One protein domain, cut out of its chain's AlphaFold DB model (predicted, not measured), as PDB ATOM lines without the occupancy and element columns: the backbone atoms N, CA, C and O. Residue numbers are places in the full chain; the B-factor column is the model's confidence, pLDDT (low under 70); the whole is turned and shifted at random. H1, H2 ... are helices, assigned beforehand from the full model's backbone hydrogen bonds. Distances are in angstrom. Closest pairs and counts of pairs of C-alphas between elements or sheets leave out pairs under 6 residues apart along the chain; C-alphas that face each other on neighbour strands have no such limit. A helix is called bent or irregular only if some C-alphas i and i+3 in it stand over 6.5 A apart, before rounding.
ATOM      1  N   GLU A   2      -8.789 -20.989  63.789       69.44
ATOM      2  CA  GLU A   2      -8.079 -22.208  64.237       69.44
ATOM      3  C   GLU A   2      -7.748 -23.185  63.095       69.44
ATOM      4  O   GLU A   2      -6.586 -23.514  62.906       69.44
ATOM      5  N   HIS A   3      -8.717 -23.533  62.239       72.62
ATOM      6  CA  HIS A   3      -8.486 -24.424  61.087       72.62
ATOM      7  C   HIS A   3      -7.446 -23.888  60.077       72.62
ATOM      8  O   HIS A   3      -6.738 -24.649  59.426       72.62
ATOM      9  N   GLN A   4      -7.348 -22.565  59.919       74.19
ATOM     10  CA  GLN A   4      -6.366 -21.952  59.019       74.19
ATOM     11  C   GLN A   4      -4.956 -22.029  59.621       74.19
ATOM     12  O   GLN A   4      -4.013 -22.401  58.932       74.19
ATOM     13  N   LEU A   5      -4.836 -21.777  60.927       77.56
ATOM     14  CA  LEU A   5      -3.580 -21.909  61.665       77.56
ATOM     15  C   LEU A   5      -3.085 -23.367  61.713       77.56
ATOM     16  O   LEU A   5      -1.881 -23.626  61.650       77.56
ATOM     17  N   GLU A   6      -4.006 -24.331  61.789       84.88
ATOM     18  CA  GLU A   6      -3.689 -25.757  61.678       84.88
ATOM     19  C   GLU A   6      -3.136 -26.110  60.291       84.88
ATOM     20  O   GLU A   6      -2.078 -26.738  60.205       84.88
ATOM     21  N   LEU A   7      -3.782 -25.656  59.209       83.81
ATOM     22  CA  LEU A   7      -3.309 -25.873  57.835       83.81
ATOM     23  C   LEU A   7      -1.932 -25.253  57.578       83.81
ATOM     24  O   LEU A   7      -1.083 -25.884  56.944       83.81
ATOM     25  N   GLU A   8      -1.683 -24.048  58.090       89.25
ATOM     26  CA  GLU A   8      -0.373 -23.395  58.001       89.25
ATOM     27  C   GLU A   8       0.692 -24.199  58.757       89.25
ATOM     28  O   GLU A   8       1.778 -24.465  58.235       89.25
ATOM     29  N   THR A   9       0.369 -24.669  59.966       92.25
ATOM     30  CA  THR A   9       1.282 -25.485  60.779       92.25
ATOM     31  C   THR A   9       1.632 -26.799  60.080       92.25
ATOM     32  O   THR A   9       2.799 -27.204  60.064       92.25
ATOM     33  N   VAL A  10       0.641 -27.466  59.485       93.69
ATOM     34  CA  VAL A  10       0.855 -28.689  58.698       93.69
ATOM     35  C   VAL A  10       1.690 -28.388  57.456       93.69
ATOM     36  O   VAL A  10       2.646 -29.116  57.196       93.69
ATOM     37  N   SER A  11       1.404 -27.299  56.738       95.31
ATOM     38  CA  SER A  11       2.152 -26.896  55.540       95.31
ATOM     39  C   SER A  11       3.630 -26.660  55.832       95.31
ATOM     40  O   SER A  11       4.482 -27.173  55.114       95.31
ATOM     41  N   VAL A  12       3.959 -25.965  56.926       95.38
ATOM     42  CA  VAL A  12       5.358 -25.722  57.318       95.38
ATOM     43  C   VAL A  12       6.073 -27.025  57.682       95.38
ATOM     44  O   VAL A  12       7.223 -27.230  57.288       95.38
ATOM     45  N   ARG A  13       5.408 -27.930  58.412       96.06
ATOM     46  CA  ARG A  13       5.977 -29.249  58.743       96.06
ATOM     47  C   ARG A  13       6.206 -30.089  57.491       96.06
ATOM     48  O   ARG A  13       7.261 -30.704  57.365       96.06
ATOM     49  N   LEU A  14       5.245 -30.079  56.569       96.56
ATOM     50  CA  LEU A  14       5.334 -30.777  55.293       96.56
ATOM     51  C   LEU A  14       6.471 -30.221  54.432       96.56
ATOM     52  O   LEU A  14       7.285 -30.992  53.939       96.56
ATOM     53  N   TYR A  15       6.571 -28.896  54.309       97.12
ATOM     54  CA  TYR A  15       7.668 -28.229  53.610       97.12
ATOM     55  C   TYR A  15       9.023 -28.675  54.169       97.12
ATOM     56  O   TYR A  15       9.898 -29.092  53.415       97.12
ATOM     57  N   LYS A  16       9.177 -28.652  55.501       97.00
ATOM     58  CA  LYS A  16      10.416 -29.070  56.163       97.00
ATOM     59  C   LYS A  16      10.752 -30.534  55.866       97.00
ATOM     60  O   LYS A  16      11.875 -30.818  55.465       97.00
ATOM     61  N   TYR A  17       9.776 -31.434  55.992       97.19
ATOM     62  CA  TYR A  17       9.951 -32.851  55.671       97.19
ATOM     63  C   TYR A  17      10.373 -33.063  54.211       97.19
ATOM     64  O   TYR A  17      11.309 -33.808  53.939       97.19
ATOM     65  N   LEU A  18       9.741 -32.360  53.265       96.94
ATOM     66  CA  LEU A  18      10.109 -32.452  51.855       96.94
ATOM     67  C   LEU A  18      11.533 -31.938  51.600       96.94
ATOM     68  O   LEU A  18      12.260 -32.543  50.816       96.94
ATOM     69  N   CYS A  19      11.962 -30.863  52.263       96.75
ATOM     70  CA  CYS A  19      13.329 -30.358  52.132       96.75
ATOM     71  C   CYS A  19      14.383 -31.288  52.749       96.75
ATOM     72  O   CYS A  19      15.486 -31.368  52.214       96.75
ATOM     73  N   GLU A  20      14.085 -31.939  53.873       95.94
ATOM     74  CA  GLU A  20      15.067 -32.730  54.631       95.94
ATOM     75  C   GLU A  20      15.149 -34.182  54.145       95.94
ATOM     76  O   GLU A  20      16.248 -34.707  53.992       95.94
ATOM     77  N   GLU A  21      14.010 -34.800  53.825       95.12
ATOM     78  CA  GLU A  21      13.919 -36.257  53.655       95.12
ATOM     79  C   GLU A  21      13.573 -36.702  52.225       95.12
ATOM     80  O   GLU A  21      13.760 -37.869  51.888       95.12
ATOM     81  N   VAL A  22      13.045 -35.809  51.373       94.12
ATOM     82  CA  VAL A  22      12.451 -36.215  50.080       94.12
ATOM     83  C   VAL A  22      13.107 -35.546  48.873       94.12
ATOM     84  O   VAL A  22      13.638 -36.219  47.995       94.12
ATOM     85  N   VAL A  23      13.045 -34.219  48.786       94.88
ATOM     86  CA  VAL A  23      13.477 -33.439  47.616       94.88
ATOM     87  C   VAL A  23      14.857 -32.822  47.831       94.88
ATOM     88  O   VAL A  23      15.675 -32.817  46.911       94.88
ATOM     89  N   GLY A  24      15.143 -32.325  49.035       95.50
ATOM     90  CA  GLY A  24      16.339 -31.537  49.326       95.50
ATOM     91  C   GLY A  24      16.048 -30.037  49.415       95.50
ATOM     92  O   GLY A  24      15.038 -29.548  48.912       95.50
ATOM     93  N   SER A  25      16.961 -29.293  50.044       95.12
ATOM     94  CA  SER A  25      16.888 -27.828  50.126       95.12
ATOM     95  C   SER A  25      16.973 -27.147  48.753       95.12
ATOM     96  O   SER A  25      17.467 -27.725  47.781       95.12
ATOM     97  N   GLU A  26      16.580 -25.872  48.686       93.56
ATOM     98  CA  GLU A  26      16.681 -25.048  47.473       93.56
ATOM     99  C   GLU A  26      18.084 -25.077  46.850       93.56
ATOM    100  O   GLU A  26      18.226 -25.244  45.638       93.56
ATOM    101  N   ASN A  27      19.129 -25.004  47.679       93.81
ATOM    102  CA  ASN A  27      20.511 -25.077  47.212       93.81
ATOM    103  C   ASN A  27      20.838 -26.441  46.596       93.81
ATOM    104  O   ASN A  27      21.465 -26.491  45.542       93.81
ATOM    105  N   ILE A  28      20.390 -27.542  47.207       94.25
ATOM    106  CA  ILE A  28      20.613 -28.896  46.675       94.25
ATOM    107  C   ILE A  28      19.934 -29.046  45.310       94.25
ATOM    108  O   ILE A  28      20.569 -29.484  44.351       94.25
ATOM    109  N   VAL A  29      18.670 -28.629  45.199       92.94
ATOM    110  CA  VAL A  29      17.925 -28.651  43.932       92.94
ATOM    111  C   VAL A  29      18.632 -27.799  42.873       92.94
ATOM    112  O   VAL A  29      18.801 -28.237  41.733       92.94
ATOM    113  N   ARG A  30      19.109 -26.607  43.248       91.56
ATOM    114  CA  ARG A  30      19.870 -25.720  42.359       91.56
ATOM    115  C   ARG A  30      21.187 -26.346  41.895       91.56
ATOM    116  O   ARG A  30      21.496 -26.254  40.710       91.56
ATOM    117  N   TYR A  31      21.946 -26.989  42.783       91.88
ATOM    118  CA  TYR A  31      23.199 -27.653  42.415       91.88
ATOM    119  C   TYR A  31      22.968 -28.824  41.462       91.88
ATOM    120  O   TYR A  31      23.704 -28.953  40.489       91.88
ATOM    121  N   ARG A  32      21.917 -29.624  41.680       90.81
ATOM    122  CA  ARG A  32      21.533 -30.690  40.743       90.81
ATOM    123  C   ARG A  32      21.217 -30.121  39.360       90.81
ATOM    124  O   ARG A  32      21.791 -30.576  38.382       90.81
ATOM    125  N   ARG A  33      20.393 -29.073  39.269       89.06
ATOM    126  CA  ARG A  33      20.098 -28.398  37.986       89.06
ATOM    127  C   ARG A  33      21.359 -27.881  37.298       89.06
ATOM    128  O   ARG A  33      21.525 -28.073  36.098       89.06
ATOM    129  N   LEU A  34      22.255 -27.249  38.059       89.19
ATOM    130  CA  LEU A  34      23.513 -26.727  37.533       89.19
ATOM    131  C   LEU A  34      24.412 -27.845  36.996       89.19
ATOM    132  O   LEU A  34      25.011 -27.674  35.942       89.19
ATOM    133  N   PHE A  35      24.480 -28.986  37.684       88.88
ATOM    134  CA  PHE A  35      25.236 -30.148  37.223       88.88
ATOM    135  C   PHE A  35      24.775 -30.606  35.833       88.88
ATOM    136  O   PHE A  35      25.602 -30.765  34.940       88.88
ATOM    137  N   THR A 238       9.991 -21.053  41.912       89.50
ATOM    138  CA  THR A 238      10.384 -20.989  43.324       89.50
ATOM    139  C   THR A 238      10.551 -22.392  43.905       89.50
ATOM    140  O   THR A 238       9.980 -23.367  43.407       89.50
ATOM    141  N   HIS A 239      11.286 -22.511  45.013       92.31
ATOM    142  CA  HIS A 239      11.441 -23.802  45.679       92.31
ATOM    143  C   HIS A 239      10.096 -24.398  46.124       92.31
ATOM    144  O   HIS A 239       9.859 -25.578  45.890       92.31
ATOM    145  N   THR A 240       9.168 -23.590  46.650       93.69
ATOM    146  CA  THR A 240       7.819 -24.046  47.030       93.69
ATOM    147  C   THR A 240       7.068 -24.685  45.856       93.69
ATOM    148  O   THR A 240       6.452 -25.735  46.022       93.69
ATOM    149  N   GLN A 241       7.156 -24.108  44.653       93.31
ATOM    150  CA  GLN A 241       6.530 -24.667  43.443       93.31
ATOM    151  C   GLN A 241       7.157 -26.008  43.044       93.31
ATOM    152  O   GLN A 241       6.449 -26.930  42.645       93.31
ATOM    153  N   ILE A 242       8.475 -26.147  43.201       93.19
ATOM    154  CA  ILE A 242       9.192 -27.404  42.941       93.19
ATOM    155  C   ILE A 242       8.776 -28.486  43.943       93.19
ATOM    156  O   ILE A 242       8.571 -29.634  43.552       93.19
ATOM    157  N   LEU A 243       8.613 -28.133  45.219       95.12
ATOM    158  CA  LEU A 243       8.111 -29.062  46.232       95.12
ATOM    159  C   LEU A 243       6.668 -29.482  45.934       95.12
ATOM    160  O   LEU A 243       6.353 -30.667  46.016       95.12
ATOM    161  N   CYS A 244       5.813 -28.549  45.508       95.06
ATOM    162  CA  CYS A 244       4.449 -28.859  45.077       95.06
ATOM    163  C   CYS A 244       4.438 -29.810  43.868       95.06
ATOM    164  O   CYS A 244       3.695 -30.790  43.847       95.06
ATOM    165  N   TYR A 245       5.312 -29.584  42.885       93.69
ATOM    166  CA  TYR A 245       5.483 -30.502  41.760       93.69
ATOM    167  C   TYR A 245       5.925 -31.898  42.214       93.69
ATOM    168  O   TYR A 245       5.384 -32.902  41.754       93.69
ATOM    169  N   ALA A 246       6.877 -31.981  43.148       94.06
ATOM    170  CA  ALA A 246       7.314 -33.251  43.717       94.06
ATOM    171  C   ALA A 246       6.155 -33.987  44.408       94.06
ATOM    172  O   ALA A 246       5.985 -35.187  44.192       94.06
ATOM    173  N   MET A 247       5.311 -33.270  45.158       95.25
ATOM    174  CA  MET A 247       4.099 -33.834  45.755       95.25
ATOM    175  C   MET A 247       3.136 -34.382  44.694       95.25
ATOM    176  O   MET A 247       2.651 -35.499  44.852       95.25
ATOM    177  N   LEU A 248       2.906 -33.661  43.590       94.62
ATOM    178  CA  LEU A 248       2.063 -34.141  42.484       94.62
ATOM    179  C   LEU A 248       2.611 -35.432  41.859       94.62
ATOM    180  O   LEU A 248       1.843 -36.330  41.515       94.62
ATOM    181  N   LYS A 249       3.936 -35.564  41.742       92.00
ATOM    182  CA  LYS A 249       4.572 -36.789  41.228       92.00
ATOM    183  C   LYS A 249       4.434 -37.961  42.192       92.00
ATOM    184  O   LYS A 249       4.146 -39.070  41.747       92.00
ATOM    185  N   ILE A 250       4.614 -37.720  43.490       92.31
ATOM    186  CA  ILE A 250       4.403 -38.737  44.528       92.31
ATOM    187  C   ILE A 250       2.937 -39.175  44.522       92.31
ATOM    188  O   ILE A 250       2.658 -40.367  44.498       92.31
ATOM    189  N   TRP A 251       1.997 -38.232  44.448       92.50
ATOM    190  CA  TRP A 251       0.569 -38.533  44.372       92.50
ATOM    191  C   TRP A 251       0.206 -39.352  43.124       92.50
ATOM    192  O   TRP A 251      -0.491 -40.361  43.229       92.50
ATOM    193  N   LEU A 252       0.742 -38.985  41.956       91.81
ATOM    194  CA  LEU A 252       0.592 -39.769  40.730       91.81
ATOM    195  C   LEU A 252       1.085 -41.209  40.917       91.81
ATOM    196  O   LEU A 252       0.384 -42.153  40.561       91.81
ATOM    197  N   LYS A 253       2.285 -41.379  41.473       88.94
ATOM    198  CA  LYS A 253       2.920 -42.692  41.597       88.94
ATOM    199  C   LYS A 253       2.242 -43.575  42.643       88.94
ATOM    200  O   LYS A 253       1.935 -44.725  42.355       88.94
ATOM    201  N   GLU A 254       2.019 -43.044  43.838       89.38
ATOM    202  CA  GLU A 254       1.571 -43.827  44.992       89.38
ATOM    203  C   GLU A 254       0.049 -44.015  45.008       89.38
ATOM    204  O   GLU A 254      -0.442 -45.049  45.459       89.38
ATOM    205  N   ILE A 255      -0.712 -43.040  44.497       88.88
ATOM    206  CA  ILE A 255      -2.180 -43.062  44.557       88.88
ATOM    207  C   ILE A 255      -2.785 -43.377  43.192       88.88
ATOM    208  O   ILE A 255      -3.518 -44.355  43.063       88.88
ATOM    209  N   LEU A 256      -2.487 -42.580  42.162       88.31
ATOM    210  CA  LEU A 256      -3.171 -42.719  40.869       88.31
ATOM    211  C   LEU A 256      -2.756 -43.986  40.115       88.31
ATOM    212  O   LEU A 256      -3.613 -44.668  39.559       88.31
ATOM    213  N   ASN A 257      -1.470 -44.338  40.123       87.19
ATOM    214  CA  ASN A 257      -0.998 -45.551  39.452       87.19
ATOM    215  C   ASN A 257      -1.355 -46.838  40.213       87.19
ATOM    216  O   ASN A 257      -1.390 -47.911  39.613       87.19
ATOM    217  N   SER A 258      -1.681 -46.731  41.503       86.12
ATOM    218  CA  SER A 258      -2.224 -47.839  42.299       86.12
ATOM    219  C   SER A 258      -3.684 -48.162  41.939       86.12
ATOM    220  O   SER A 258      -4.156 -49.268  42.209       86.12
ATOM    221  N   ASP A 259      -4.410 -47.234  41.305       88.56
ATOM    222  CA  ASP A 259      -5.773 -47.460  40.819       88.56
ATOM    223  C   ASP A 259      -5.762 -48.223  39.482       88.56
ATOM    224  O   ASP A 259      -5.217 -47.770  38.476       88.56
ATOM    225  N   SER A 260      -6.437 -49.375  39.435       84.44
ATOM    226  CA  SER A 260      -6.474 -50.252  38.255       84.44
ATOM    227  C   SER A 260      -7.049 -49.608  36.986       84.44
ATOM    228  O   SER A 260      -6.731 -50.045  35.880       84.44
ATOM    229  N   LYS A 261      -7.890 -48.574  37.109       85.12
ATOM    230  CA  LYS A 261      -8.485 -47.861  35.970       85.12
ATOM    231  C   LYS A 261      -7.589 -46.754  35.438       85.12
ATOM    232  O   LYS A 261      -7.718 -46.426  34.253       85.12
ATOM    233  N   LEU A 262      -6.766 -46.150  36.293       82.62
ATOM    234  CA  LEU A 262      -5.910 -45.004  35.964       82.62
ATOM    235  C   LEU A 262      -4.452 -45.396  35.725       82.62
ATOM    236  O   LEU A 262      -3.728 -44.634  35.083       82.62
ATOM    237  N   ASN A 263      -4.053 -46.589  36.168       82.19
ATOM    238  CA  ASN A 263      -2.718 -47.124  35.966       82.19
ATOM    239  C   ASN A 263      -2.278 -46.994  34.497       82.19
ATOM    240  O   ASN A 263      -2.995 -47.395  33.575       82.19
ATOM    241  N   ASN A 264      -1.098 -46.405  34.291       76.06
ATOM    242  CA  ASN A 264      -0.473 -46.136  32.991       76.06
ATOM    243  C   ASN A 264      -1.255 -45.220  32.026       76.06
ATOM    244  O   ASN A 264      -0.903 -45.143  30.849       76.06
ATOM    245  N   LYS A 265      -2.301 -44.511  32.478       84.31
ATOM    246  CA  LYS A 265      -3.010 -43.509  31.651       84.31
ATOM    247  C   LYS A 265      -2.520 -42.086  31.874       84.31
ATOM    248  O   LYS A 265      -2.609 -41.261  30.968       84.31
ATOM    249  N   LEU A 266      -2.034 -41.802  33.078       86.69
ATOM    250  CA  LEU A 266      -1.454 -40.520  33.452       86.69
ATOM    251  C   LEU A 266       0.051 -40.688  33.647       86.69
ATOM    252  O   LEU A 266       0.532 -41.739  34.060       86.69
ATOM    253  N   CYS A 267       0.797 -39.635  33.343       86.06
ATOM    254  CA  CYS A 267       2.244 -39.584  33.497       86.06
ATOM    255  C   CYS A 267       2.671 -38.239  34.095       86.06
ATOM    256  O   CYS A 267       1.874 -37.302  34.212       86.06
ATOM    257  N   SER A 268       3.946 -38.139  34.470       86.88
ATOM    258  CA  SER A 268       4.539 -36.948  35.091       86.88
ATOM    259  C   SER A 268       4.375 -35.682  34.241       86.88
ATOM    260  O   SER A 268       4.220 -34.593  34.794       86.88
ATOM    261  N   TYR A 269       4.320 -35.825  32.914       87.62
ATOM    262  CA  TYR A 269       4.089 -34.723  31.980       87.62
ATOM    263  C   TYR A 269       2.743 -34.016  32.212       87.62
ATOM    264  O   TYR A 269       2.679 -32.788  32.153       87.62
ATOM    265  N   PHE A 270       1.677 -34.754  32.547       90.88
ATOM    266  CA  PHE A 270       0.385 -34.143  32.878       90.88
ATOM    267  C   PHE A 270       0.472 -33.316  34.159       90.88
ATOM    268  O   PHE A 270      -0.019 -32.193  34.188       90.88
ATOM    269  N   MET A 271       1.154 -33.829  35.186       92.25
ATOM    270  CA  MET A 271       1.326 -33.120  36.461       92.25
ATOM    271  C   MET A 271       2.108 -31.821  36.282       92.25
ATOM    272  O   MET A 271       1.729 -30.779  36.811       92.25
ATOM    273  N   LYS A 272       3.167 -31.869  35.472       90.00
ATOM    274  CA  LYS A 272       3.947 -30.689  35.101       90.00
ATOM    275  C   LYS A 272       3.112 -29.679  34.312       90.00
ATOM    276  O   LYS A 272       3.153 -28.488  34.599       90.00
ATOM    277  N   THR A 273       2.323 -30.160  33.354       92.56
ATOM    278  CA  THR A 273       1.440 -29.313  32.545       92.56
ATOM    279  C   THR A 273       0.403 -28.609  33.419       92.56
ATOM    280  O   THR A 273       0.232 -27.402  33.291       92.56
ATOM    281  N   VAL A 274      -0.249 -29.330  34.340       93.62
ATOM    282  CA  VAL A 274      -1.204 -28.751  35.300       93.62
ATOM    283  C   VAL A 274      -0.539 -27.663  36.136       93.62
ATOM    284  O   VAL A 274      -1.091 -26.573  36.250       93.62
ATOM    285  N   LEU A 275       0.666 -27.912  36.656       93.25
ATOM    286  CA  LEU A 275       1.400 -26.901  37.413       93.25
ATOM    287  C   LEU A 275       1.638 -25.627  36.590       93.25
ATOM    288  O   LEU A 275       1.398 -24.537  37.096       93.25
ATOM    289  N   PHE A 276       2.067 -25.739  35.329       93.00
ATOM    290  CA  PHE A 276       2.259 -24.568  34.465       93.00
ATOM    291  C   PHE A 276       0.966 -23.787  34.229       93.00
ATOM    292  O   PHE A 276       0.994 -22.562  34.294       93.00
ATOM    293  N   TRP A 277      -0.165 -24.465  34.025       93.12
ATOM    294  CA  TRP A 277      -1.461 -23.793  33.908       93.12
ATOM    295  C   TRP A 277      -1.832 -23.032  35.180       93.12
ATOM    296  O   TRP A 277      -2.158 -21.850  35.114       93.12
ATOM    297  N   ILE A 278      -1.702 -23.670  36.344       92.75
ATOM    298  CA  ILE A 278      -1.985 -23.024  37.630       92.75
ATOM    299  C   ILE A 278      -1.079 -21.807  37.844       92.75
ATOM    300  O   ILE A 278      -1.542 -20.784  38.346       92.75
ATOM    301  N   LEU A 279       0.188 -21.885  37.433       91.75
ATOM    302  CA  LEU A 279       1.123 -20.766  37.512       91.75
ATOM    303  C   LEU A 279       0.768 -19.621  36.566       91.75
ATOM    304  O   LEU A 279       0.954 -18.477  36.960       91.75
ATOM    305  N   GLU A 280       0.260 -19.891  35.361       91.19
ATOM    306  CA  GLU A 280      -0.220 -18.855  34.430       91.19
ATOM    307  C   GLU A 280      -1.508 -18.177  34.947       91.19
ATOM    308  O   GLU A 280      -1.677 -16.965  34.797       91.19
ATOM    309  N   GLU A 281      -2.410 -18.936  35.578       90.44
ATOM    310  CA  GLU A 281      -3.754 -18.468  35.950       90.44
ATOM    311  C   GLU A 281      -3.847 -17.848  37.354       90.44
ATOM    312  O   GLU A 281      -4.693 -16.985  37.593       90.44
ATOM    313  N   SER A 282      -2.999 -18.265  38.296       87.06
ATOM    314  CA  SER A 282      -3.185 -17.939  39.716       87.06
ATOM    315  C   SER A 282      -2.348 -16.748  40.184       87.06
ATOM    316  O   SER A 282      -1.165 -16.888  40.486       87.06
ATOM    317  N   GLU A 283      -2.985 -15.590  40.360       76.56
ATOM    318  CA  GLU A 283      -2.354 -14.393  40.950       76.56
ATOM    319  C   GLU A 283      -2.087 -14.528  42.465       76.56
ATOM    320  O   GLU A 283      -1.145 -13.936  42.986       76.56
ATOM    321  N   ASN A 284      -2.895 -15.320  43.186       65.81
ATOM    322  CA  ASN A 284      -3.052 -15.192  44.646       65.81
ATOM    323  C   ASN A 284      -2.652 -16.421  45.476       65.81
ATOM    324  O   ASN A 284      -2.890 -16.439  46.684       65.81
ATOM    325  N   LEU A 285      -2.055 -17.457  44.878       77.06
ATOM    326  CA  LEU A 285      -1.724 -18.675  45.634       77.06
ATOM    327  C   LEU A 285      -0.628 -18.457  46.690       77.06
ATOM    328  O   LEU A 285      -0.568 -19.219  47.650       77.06
ATOM    329  N   ASN A 286       0.174 -17.386  46.571       85.62
ATOM    330  CA  ASN A 286       1.270 -17.053  47.487       85.62
ATOM    331  C   ASN A 286       2.154 -18.282  47.759       85.62
ATOM    332  O   ASN A 286       2.012 -18.940  48.786       85.62
ATOM    333  N   TRP A 287       3.070 -18.586  46.836       89.94
ATOM    334  CA  TRP A 287       3.950 -19.765  46.858       89.94
ATOM    335  C   TRP A 287       5.017 -19.725  47.970       89.94
ATOM    336  O   TRP A 287       6.224 -19.720  47.719       89.94
ATOM    337  N   ILE A 288       4.567 -19.717  49.221       93.00
ATOM    338  CA  ILE A 288       5.374 -19.701  50.442       93.00
ATOM    339  C   ILE A 288       5.206 -21.017  51.217       93.00
ATOM    340  O   ILE A 288       4.176 -21.682  51.078       93.00
ATOM    341  N   PRO A 289       6.170 -21.395  52.077       93.31
ATOM    342  CA  PRO A 289       6.111 -22.638  52.853       93.31
ATOM    343  C   PRO A 289       4.808 -22.841  53.643       93.31
ATOM    344  O   PRO A 289       4.307 -23.958  53.740       93.31
ATOM    345  N   GLN A 290       4.241 -21.760  54.179       93.94
ATOM    346  CA  GLN A 290       3.014 -21.758  54.981       93.94
ATOM    347  C   GLN A 290       1.767 -22.127  54.172       93.94
ATOM    348  O   GLN A 290       0.811 -22.644  54.740       93.94
ATOM    349  N   ASN A 291       1.793 -21.908  52.856       92.94
ATOM    350  CA  ASN A 291       0.671 -22.174  51.962       92.94
ATOM    351  C   ASN A 291       0.899 -23.400  51.076       92.94
ATOM    352  O   ASN A 291       0.075 -23.666  50.206       92.94
ATOM    353  N   LEU A 292       1.984 -24.158  51.268       94.38
ATOM    354  CA  LEU A 292       2.337 -25.268  50.379       94.38
ATOM    355  C   LEU A 292       1.198 -26.287  50.231       94.38
ATOM    356  O   LEU A 292       0.888 -26.683  49.111       94.38
ATOM    357  N   LEU A 293       0.553 -26.690  51.333       93.06
ATOM    358  CA  LEU A 293      -0.550 -27.651  51.265       93.06
ATOM    359  C   LEU A 293      -1.761 -27.063  50.535       93.06
ATOM    360  O   LEU A 293      -2.373 -27.753  49.734       93.06
ATOM    361  N   HIS A 294      -2.075 -25.788  50.777       91.06
ATOM    362  CA  HIS A 294      -3.146 -25.092  50.064       91.06
ATOM    363  C   HIS A 294      -2.849 -24.957  48.566       91.06
ATOM    364  O   HIS A 294      -3.761 -25.043  47.765       91.06
ATOM    365  N   CYS A 295      -1.590 -24.746  48.174       91.75
ATOM    366  CA  CYS A 295      -1.209 -24.686  46.761       91.75
ATOM    367  C   CYS A 295      -1.291 -26.051  46.063       91.75
ATOM    368  O   CYS A 295      -1.395 -26.101  44.841       91.75
ATOM    369  N   PHE A 296      -1.164 -27.142  46.822       92.50
ATOM    370  CA  PHE A 296      -1.259 -28.502  46.301       92.50
ATOM    371  C   PHE A 296      -2.707 -28.977  46.119       92.50
ATOM    372  O   PHE A 296      -2.972 -29.727  45.180       92.50
ATOM    373  N   LEU A 297      -3.598 -28.597  47.042       89.50
ATOM    374  CA  LEU A 297      -5.024 -28.945  47.026       89.50
ATOM    375  C   LEU A 297      -5.790 -28.179  45.941       89.50
ATOM    376  O   LEU A 297      -6.688 -28.812  45.342       89.50
TER     377      LEU A 297
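This is residues 2 to 35 and 238 to 297 of the 297 residues of an uncharacterized protein of Mytilus galloprovincialis (UniProt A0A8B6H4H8). Helices H3 and H4 form a splayed hairpin, open like a V, while the long H1 crosses H3 near its beginning and the short H5 packs on both H1 and H3. H2 reaches away from this body and touches no helix. The printed part has 94 residues with five named helices, H1 to H5 in chain order, and no named strand: all helix, with mostly crossed packing. It is compact, with a radius of gyration of the C-alphas of 14.2 A and spans of 40 by 37 by 28 A.

Find C-alpha 2 at (-8.079, -22.208, 64.237); from there H1, residues 2 to 22, runs 28.6 A. H2 follows at residues 26 to 35. Beyond the cut, H3, residues 239 to 256, runs 24.4 A from (11.441, -23.802, 45.679). H4, residues 268 to 281, covers 20.3 A. H5, residues 289 to 296, ends at (-1.259, -28.502, 46.301) and is irregular: C-alphas 290 and 293 are 7.8 A apart.

Begin at H3, the hub. It touches H4 with residues 245 to 252 alone, closest at C-alphas 249 and 268, 6.1 A, at a steep tilt of 44 degrees, opposite ways. It touches H5, closest at C-alphas 244 and 296, 5.8 A. H1 touches H3 about perpendicular, 86 degrees, closest at C-alphas 18 and 243, 6.9 A. H1 also touches H5, closest at C-alphas 8 and 290, 4.8 A. H2 is close to but not clearly touching H3, with C-alphas 26 and 239 at 5.7 A. H1 and H4 are apart. In H1, H2, H3 and H4 every O i to N i+4 pair is within hydrogen-bond range; in H5, 2 of 4 are.

The two C-alphas farthest apart, of Glu 2 and Phe 35, are 43.6 A apart. Residues 36 to 237 are not printed, and C-alphas 35 and 238 are 18.5 A apart across that cut. The link from H3 to H4 is long. Residues 2 and 284 are under pLDDT 70.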